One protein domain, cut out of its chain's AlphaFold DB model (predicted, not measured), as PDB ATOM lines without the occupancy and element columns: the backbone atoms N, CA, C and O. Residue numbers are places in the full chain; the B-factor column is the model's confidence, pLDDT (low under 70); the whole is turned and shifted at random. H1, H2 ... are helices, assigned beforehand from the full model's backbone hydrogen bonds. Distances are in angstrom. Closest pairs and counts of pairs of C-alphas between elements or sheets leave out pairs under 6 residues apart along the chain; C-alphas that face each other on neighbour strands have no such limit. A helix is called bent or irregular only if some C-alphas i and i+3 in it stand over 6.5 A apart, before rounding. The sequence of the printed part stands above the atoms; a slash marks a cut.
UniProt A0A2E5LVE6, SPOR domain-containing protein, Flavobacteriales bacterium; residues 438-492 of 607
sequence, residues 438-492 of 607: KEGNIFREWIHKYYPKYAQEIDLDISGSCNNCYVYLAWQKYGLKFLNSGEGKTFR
ATOM      1  N   LYS A 438      44.557  11.693  22.411       83.19
ATOM      2  CA  LYS A 438      45.863  12.255  22.026       83.19
ATOM      3  C   LYS A 438      45.757  13.178  20.811       83.19
ATOM      4  O   LYS A 438      46.277  14.284  20.833       83.19
ATOM      5  N   GLU A 439      45.038  12.751  19.775       87.69
ATOM      6  CA  GLU A 439      44.819  13.567  18.576       87.69
ATOM      7  C   GLU A 439      43.971  14.810  18.862       87.69
ATOM      8  O   GLU A 439      44.255  15.885  18.342       87.69
ATOM      9  N   GLY A 440      42.944  14.674  19.707       86.25
ATOM     10  CA  GLY A 440      42.136  15.810  20.145       86.25
ATOM     11  C   GLY A 440      42.939  16.824  20.967       86.25
ATOM     12  O   GLY A 440      42.729  18.025  20.817       86.25
ATOM     13  N   ASN A 441      43.877  16.358  21.796       87.69
ATOM     14  CA  ASN A 441      44.736  17.216  22.614       87.69
ATOM     15  C   ASN A 441      45.669  18.078  21.761       87.69
ATOM     16  O   ASN A 441      45.797  19.256  22.057       87.69
ATOM     17  N   ILE A 442      46.198  17.560  20.645       91.56
ATOM     18  CA  ILE A 442      46.997  18.366  19.699       91.56
ATOM     19  C   ILE A 442      46.211  19.604  19.246       91.56
ATOM     20  O   ILE A 442      46.730  20.718  19.227       91.56
ATOM     21  N   PHE A 443      44.933  19.429  18.906       93.88
ATOM     22  CA  PHE A 443      44.083  20.550  18.515       93.88
ATOM     23  C   PHE A 443      43.742  21.472  19.693       93.88
ATOM     24  O   PHE A 443      43.743  22.689  19.527       93.88
ATOM     25  N   ARG A 444      43.480  20.926  20.885       92.75
ATOM     26  CA  ARG A 444      43.214  21.723  22.097       92.75
ATOM     27  C   ARG A 444      44.404  22.595  22.473       92.75
ATOM     28  O   ARG A 444      44.231  23.793  22.658       92.75
ATOM     29  N   GLU A 445      45.596  22.014  22.536       95.19
ATOM     30  CA  GLU A 445      46.850  22.718  22.803       95.19
ATOM     31  C   GLU A 445      47.083  23.821  21.772       95.19
ATOM     32  O   GLU A 445      47.416  24.947  22.133       95.19
ATOM     33  N   TRP A 446      46.813  23.539  20.495       96.50
ATOM     34  CA  TRP A 446      46.886  24.543  19.440       96.50
ATOM     35  C   TRP A 446      45.894  25.700  19.664       96.50
ATOM     36  O   TRP A 446      46.268  26.867  19.548       96.50
ATOM     37  N   ILE A 447      44.648  25.415  20.058       96.62
ATOM     38  CA  ILE A 447      43.660  26.451  20.397       96.62
ATOM     39  C   ILE A 447      44.094  27.261  21.624       96.62
ATOM     40  O   ILE A 447      44.006  28.484  21.588       96.62
ATOM     41  N   HIS A 448      44.610  26.626  22.677       95.81
ATOM     42  CA  HIS A 448      45.139  27.320  23.860       95.81
ATOM     43  C   HIS A 448      46.329  28.217  23.526       95.81
ATOM     44  O   HIS A 448      46.419  29.335  24.021       95.81
ATOM     45  N   LYS A 449      47.217  27.752  22.646       96.31
ATOM     46  CA  LYS A 449      48.412  28.487  22.231       96.31
ATOM     47  C   LYS A 449      48.079  29.714  21.383       96.31
ATOM     48  O   LYS A 449      48.621  30.788  21.627       96.31
ATOM     49  N   TYR A 450      47.210  29.567  20.382       96.69
ATOM     50  CA  TYR A 450      46.955  30.622  19.388       96.69
ATOM     51  C   TYR A 450      45.675  31.430  19.647       96.69
ATOM     52  O   TYR A 450      45.550  32.554  19.164       96.69
ATOM     53  N   TYR A 451      44.731  30.887  20.419       95.62
ATOM     54  CA  TYR A 451      43.444  31.509  20.745       95.62
ATOM     55  C   TYR A 451      43.060  31.337  22.232       95.62
ATOM     56  O   TYR A 451      41.931  30.932  22.522       95.62
ATOM     57  N   PRO A 452      43.935  31.692  23.195       93.50
ATOM     58  CA  PRO A 452      43.713  31.441  24.626       93.50
ATOM     59  C   PRO A 452      42.422  32.073  25.160       93.50
ATOM     60  O   PRO A 452      41.680  31.438  25.902       93.50
ATOM     61  N   LYS A 453      42.096  33.299  24.719       88.00
ATOM     62  CA  LYS A 453      40.842  33.975  25.098       88.00
ATOM     63  C   LYS A 453      39.609  33.178  24.675       88.00
ATOM     64  O   LYS A 453      38.654  33.089  25.433       88.00
ATOM     65  N   TYR A 454      39.640  32.590  23.479       87.06
ATOM     66  CA  TYR A 454      38.536  31.767  22.998       87.06
ATOM     67  C   TYR A 454      38.488  30.414  23.709       87.06
ATOM     68  O   TYR A 454      37.407  29.954  24.047       87.06
ATOM     69  N   ALA A 455      39.645  29.792  23.964       85.25
ATOM     70  CA  ALA A 455      39.721  28.555  24.740       85.25
ATOM     71  C   ALA A 455      39.057  28.726  26.116       85.25
ATOM     72  O   ALA A 455      38.253  27.889  26.513       85.25
ATOM     73  N   GLN A 456      39.334  29.851  26.785       80.00
ATOM     74  CA  GLN A 456      38.696  30.233  28.043       80.00
ATOM     75  C   GLN A 456      37.196  30.527  27.872       80.00
ATOM     76  O   GLN A 456      36.396  30.059  28.673       80.00
ATOM     77  N   GLU A 457      36.803  31.261  26.824       76.62
ATOM     78  CA  GLU A 457      35.400  31.608  26.533       76.62
ATOM     79  C   GLU A 457      34.502  30.369  26.424       76.62
ATOM     80  O   GLU A 457      33.391  30.356  26.951       76.62
ATOM     81  N   ILE A 458      34.976  29.324  25.739       74.06
ATOM     82  CA  ILE A 458      34.202  28.094  25.556       74.06
ATOM     83  C   ILE A 458      34.501  27.025  26.605       74.06
ATOM     84  O   ILE A 458      33.959  25.933  26.473       74.06
ATOM     85  N   ASP A 459      35.335  27.307  27.608       76.25
ATOM     86  CA  ASP A 459      35.755  26.333  28.626       76.25
ATOM     87  C   ASP A 459      36.362  25.055  28.002       76.25
ATOM     88  O   ASP A 459      36.006  23.916  28.308       76.25
ATOM     89  N   LEU A 460      37.240  25.240  27.010       83.00
ATOM     90  CA  LEU A 460      37.926  24.133  26.354       83.00
ATOM     91  C   LEU A 460      39.091  23.679  27.226       83.00
ATOM     92  O   LEU A 460      40.109  24.357  27.273       83.00
ATOM     93  N   ASP A 461      39.010  22.493  27.825       82.56
ATOM     94  CA  ASP A 461      40.171  21.909  28.507       82.56
ATOM     95  C   ASP A 461      41.365  21.723  27.562       82.56
ATOM     96  O   ASP A 461      41.199  21.388  26.382       82.56
ATOM     97  N   ILE A 462      42.582  21.849  28.095       85.81
ATOM     98  CA  ILE A 462      43.809  21.569  27.336       85.81
ATOM     99  C   ILE A 462      43.944  20.082  26.975       85.81
ATOM    100  O   ILE A 462      44.548  19.741  25.963       85.81
ATOM    101  N   SER A 463      43.314  19.187  27.746       82.81
ATOM    102  CA  SER A 463      43.287  17.750  27.472       82.81
ATOM    103  C   SER A 463      41.927  17.123  27.786       82.81
ATOM    104  O   SER A 463      41.188  17.624  28.626       82.81
ATOM    105  N   GLY A 464      41.564  16.034  27.104       75.81
ATOM    106  CA  GLY A 464      40.339  15.293  27.413       75.81
ATOM    107  C   GLY A 464      39.812  14.468  26.243       75.81
ATOM    108  O   GLY A 464      40.549  14.089  25.335       75.81
ATOM    109  N   SER A 465      38.506  14.184  26.243       74.06
ATOM    110  CA  SER A 465      37.881  13.467  25.124       74.06
ATOM    111  C   SER A 465      38.047  14.232  23.803       74.06
ATOM    112  O   SER A 465      37.864  15.451  23.743       74.06
ATOM    113  N   CYS A 466      38.361  13.508  22.726       74.31
ATOM    114  CA  CYS A 466      38.609  14.070  21.397       74.31
ATOM    115  C   CYS A 466      37.347  14.375  20.581       74.31
ATOM    116  O   CYS A 466      37.437  15.025  19.545       74.31
ATOM    117  N   ASN A 467      36.180  13.909  21.026       70.94
ATOM    118  CA  ASN A 467      34.921  13.986  20.279       70.94
ATOM    119  C   ASN A 467      33.781  14.588  21.111       70.94
ATOM    120  O   ASN A 467      32.603  14.256  20.927       70.94
ATOM    121  N   ASN A 468      34.140  15.464  22.049       71.25
ATOM    122  CA  ASN A 468      33.167  16.251  22.777       71.25
ATOM    123  C   ASN A 468      32.780  17.509  21.981       71.25
ATOM    124  O   ASN A 468      33.418  17.932  21.019       71.25
ATOM    125  N   CYS A 469      31.688  18.108  22.404       73.62
ATOM    126  CA  CYS A 469      31.158  19.345  21.867       73.62
ATOM    127  C   CYS A 469      32.082  20.571  21.923       73.62
ATOM    128  O   CYS A 469      31.982  21.406  21.038       73.62
ATOM    129  N   TYR A 470      32.945  20.717  22.932       79.88
ATOM    130  CA  TYR A 470      33.849  21.861  23.046       79.88
ATOM    131  C   TYR A 470      34.908  21.795  21.948       79.88
ATOM    132  O   TYR A 470      35.152  22.777  21.249       79.88
ATOM    133  N   VAL A 471      35.440  20.592  21.707       83.38
ATOM    134  CA  VAL A 471      36.298  20.304  20.551       83.38
ATOM    135  C   VAL A 471      35.547  20.574  19.257       83.38
ATOM    136  O   VAL A 471      36.106  21.183  18.355       83.38
ATOM    137  N   TYR A 472      34.276  20.178  19.166       81.12
ATOM    138  CA  TYR A 472      33.465  20.458  17.984       81.12
ATOM    139  C   TYR A 472      33.230  21.962  17.758       81.12
ATOM    140  O   TYR A 472      33.374  22.422  16.631       81.12
ATOM    141  N   LEU A 473      32.919  22.743  18.797       79.44
ATOM    142  CA  LEU A 473      32.746  24.200  18.708       79.44
ATOM    143  C   LEU A 473      34.034  24.875  18.232       79.44
ATOM    144  O   LEU A 473      34.013  25.653  17.276       79.44
ATOM    145  N   ALA A 474      35.166  24.511  18.839       86.88
ATOM    146  CA  ALA A 474      36.470  24.981  18.401       86.88
ATOM    147  C   ALA A 474      36.769  24.552  16.960       86.88
ATOM    148  O   ALA A 474      37.255  25.357  16.169       86.88
ATOM    149  N   TRP A 475      36.430  23.316  16.590       87.75
ATOM    150  CA  TRP A 475      36.624  22.794  15.242       87.75
ATOM    151  C   TRP A 475      35.787  23.542  14.202       87.75
ATOM    152  O   TRP A 475      36.299  23.889  13.144       87.75
ATOM    153  N   GLN A 476      34.527  23.862  14.502       83.00
ATOM    154  CA  GLN A 476      33.679  24.644  13.601       83.00
ATOM    155  C   GLN A 476      34.244  26.041  13.332       83.00
ATOM    156  O   GLN A 476      34.074  26.559  12.234       83.00
ATOM    157  N   LYS A 477      34.901  26.656  14.321       86.31
ATOM    158  CA  LYS A 477      35.437  28.017  14.193       86.31
ATOM    159  C   LYS A 477      36.867  28.060  13.646       86.31
ATOM    160  O   LYS A 477      37.224  28.988  12.925       86.31
ATOM    161  N   TYR A 478      37.691  27.075  13.994       92.12
ATOM    162  CA  TYR A 478      39.136  27.104  13.756       92.12
ATOM    163  C   TYR A 478      39.695  25.853  13.076       92.12
ATOM    164  O   TYR A 478      40.889  25.820  12.785       92.12
ATOM    165  N   GLY A 479      38.874  24.846  12.774       89.31
ATOM    166  CA  GLY A 479      39.315  23.584  12.177       89.31
ATOM    167  C   GLY A 479      40.077  23.782  10.868       89.31
ATOM    168  O   GLY A 479      41.155  23.222  10.705       89.31
ATOM    169  N   LEU A 480      39.601  24.660   9.977       88.00
ATOM    170  CA  LEU A 480      40.322  24.998   8.741       88.00
ATOM    171  C   LEU A 480      41.682  25.659   9.005       88.00
ATOM    172  O   LEU A 480      42.680  25.297   8.384       88.00
ATOM    173  N   LYS A 481      41.749  26.600   9.955       92.94
ATOM    174  CA  LYS A 481      43.014  27.255  10.329       92.94
ATOM    175  C   LYS A 481      43.996  26.254  10.931       92.94
ATOM    176  O   LYS A 481      45.172  26.272  10.578       92.94
ATOM    177  N   PHE A 482      43.505  25.342  11.767       93.19
ATOM    178  CA  PHE A 482      44.303  24.248  12.297       93.19
ATOM    179  C   PHE A 482      44.801  23.333  11.183       93.19
ATOM    180  O   PHE A 482      45.997  23.087  11.118       93.19
ATOM    181  N   LEU A 483      43.949  22.898  10.249       91.50
ATOM    182  CA  LEU A 483      44.381  22.092   9.102       91.50
ATOM    183  C   LEU A 483      45.488  22.786   8.295       91.50
ATOM    184  O   LEU A 483      46.386  22.116   7.784       91.50
ATOM    185  N   ASN A 484      45.467  24.117   8.215       90.12
ATOM    186  CA  ASN A 484      46.493  24.906   7.538       90.12
ATOM    187  C   ASN A 484      47.793  25.090   8.347       90.12
ATOM    188  O   ASN A 484      48.827  25.376   7.745       90.12
ATOM    189  N   SER A 485      47.772  24.858   9.663       91.06
ATOM    190  CA  SER A 485      48.950  24.903  10.543       91.06
ATOM    191  C   SER A 485      49.911  23.727  10.328       91.06
ATOM    192  O   SER A 485      49.587  22.764   9.627       91.06
ATOM    193  N   GLY A 486      51.101  23.787  10.940       89.75
ATOM    194  CA  GLY A 486      52.060  22.679  10.927       89.75
ATOM    195  C   GLY A 486      51.510  21.437  11.632       89.75
ATOM    196  O   GLY A 486      51.599  20.334  11.095       89.75
ATOM    197  N   GLU A 487      50.866  21.646  12.778       89.06
ATOM    198  CA  GLU A 487      50.285  20.628  13.652       89.06
ATOM    199  C   GLU A 487      49.081  19.914  13.008       89.06
ATOM    200  O   GLU A 487      48.854  18.728  13.244       89.06
ATOM    201  N   GLY A 488      48.326  20.607  12.149       86.81
ATOM    202  CA  GLY A 488      47.123  20.059  11.513       86.81
ATOM    203  C   GLY A 488      47.333  19.331  10.182       86.81
ATOM    204  O   GLY A 488      46.390  18.717   9.671       86.81
ATOM    205  N   LYS A 489      48.544  19.356   9.599       85.50
ATOM    206  CA  LYS A 489      48.827  18.753   8.276       85.50
ATOM    207  C   LYS A 489      48.450  17.272   8.197       85.50
ATOM    208  O   LYS A 489      47.939  16.825   7.169       85.50
ATOM    209  N   THR A 490      48.654  16.524   9.280       84.69
ATOM    210  CA  THR A 490      48.376  15.080   9.374       84.69
ATOM    211  C   THR A 490      46.880  14.743   9.334       84.69
ATOM    212  O   THR A 490      46.512  13.608   9.026       84.69
ATOM    213  N   PHE A 491      45.996  15.721   9.565       85.88
ATOM    214  CA  PHE A 491      44.545  15.524   9.622       85.88
ATOM    215  C   PHE A 491      43.813  15.866   8.311       85.88
ATOM    216  O   PHE A 491      42.663  15.461   8.142       85.88
ATOM    217  N   ARG A 492      44.464  16.537   7.344       81.12
ATOM    218  CA  ARG A 492      43.832  17.057   6.104       81.12
ATOM    219  C   ARG A 492      43.125  16.010   5.243       81.12
ATOM    220  O   ARG A 492      42.165  16.330   4.554       81.12
TER     221      ARG A 492
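What this domain is: This is residues 438 to 492 of the 607 residues of the protein "SPOR domain-containing protein" of Flavobacteriales bacterium (UniProt A0A2E5LVE6). Two helices, H1 and the kinked H3, cross at nearly a right angle with their middles over each other, and the short helix H2 turns off past the end of H1 to make a corner with it. A long link, residues 458 to 468, loops back from H2 to Cys 469, where H3 begins, and after H3 the last residues, 485 to 492, make a curled tail. The printed part has 55 residues with three named helices, in the order H1, H2, H3 along the chain, and no named strand; its class is all helix, with 35 of the residues in the named elements. The whole is compact and rounded, with a radius of gyration of the C-alphas of 9.8 A and spans of 25 by 20 by 17 A.

How they stand to each other: The printed part begins with H1, residues 438 to 450. After a tight link of one residue, Tyr 451, comes H2, residues 452 to 457. H1 and H2 touch only at the corner by their link, and only just, with 3 pairs of C-alphas within 8 A. H1 touches H2 with residues 447 to 448 alone. The closest C-alphas of the two helices are those of His 448 and Ala 455, 5.6 A apart. The lines of H1 and H2 stand about perpendicular, at 76 degrees, and their centres are 12.2 A apart. A long link of 11 residues then leads to H3, residues 469 to 484. H3 touches H1, with 5 pairs of C-alphas within 8 A, the closest being those of Arg 444 and Val 471, 7.2 A apart. The lines of H1 and H3 stand about perpendicular, at 75 degrees, and their centres are 9.9 A apart. H3 has a kink of 71 degrees near residue 478, and it is irregular: C-alphas 477 and 480 are 7.9 A apart, where about 5 A is the distance in a regular helix, and its line is a rough one. H2 and H3 are close but not clearly touching, with 1 pair of C-alphas within 8 A, those of Ala 455 and Ala 474, 8.0 A apart. These two stand at a shallow tilt of 28 degrees and run opposite ways, with their centres 13.0 A apart. In H2 every O i to N i+4 pair is within hydrogen-bond range; in H1 it is 8 of 9 pairs and in H3 10 of 12.

Where its parts are: H1 runs from Lys 438 to Tyr 450 and measures 18.6 A from first to last C-alpha. Its first C-alpha stands at (45.863, 12.255, 22.026) and its last at (46.955, 30.622, 19.388), with the change almost wholly in y. H2 runs from Pro 452 to Glu 457. H3, the longest helix with 16 residues, runs from Cys 469 to Asn 484 and measures 21.7 A; C-alpha 469 is at (31.158, 19.345, 21.867) and C-alpha 484 at (46.493, 24.906, 7.538). After it, residues 489 to 491 are a short helical run that bears no name.

The domain as a whole: The two C-alphas farthest apart are those of Glu 457 and Thr 490, 27.1 A. The C-alphas of Lys 438 and Arg 492, the first and last printed residues, are 16.8 A apart. The printed part has no cut; it is one domain, residues 438 to 492 of a full chain of 607 residues. The link from H2 to H3 is long and the link from H1 to H2 is tight. The mean pLDDT of the printed part of this predicted model is 86.0, and no printed residue is under 70. By helix the mean is 92 in H1, 85 in H2 and 86 in H3.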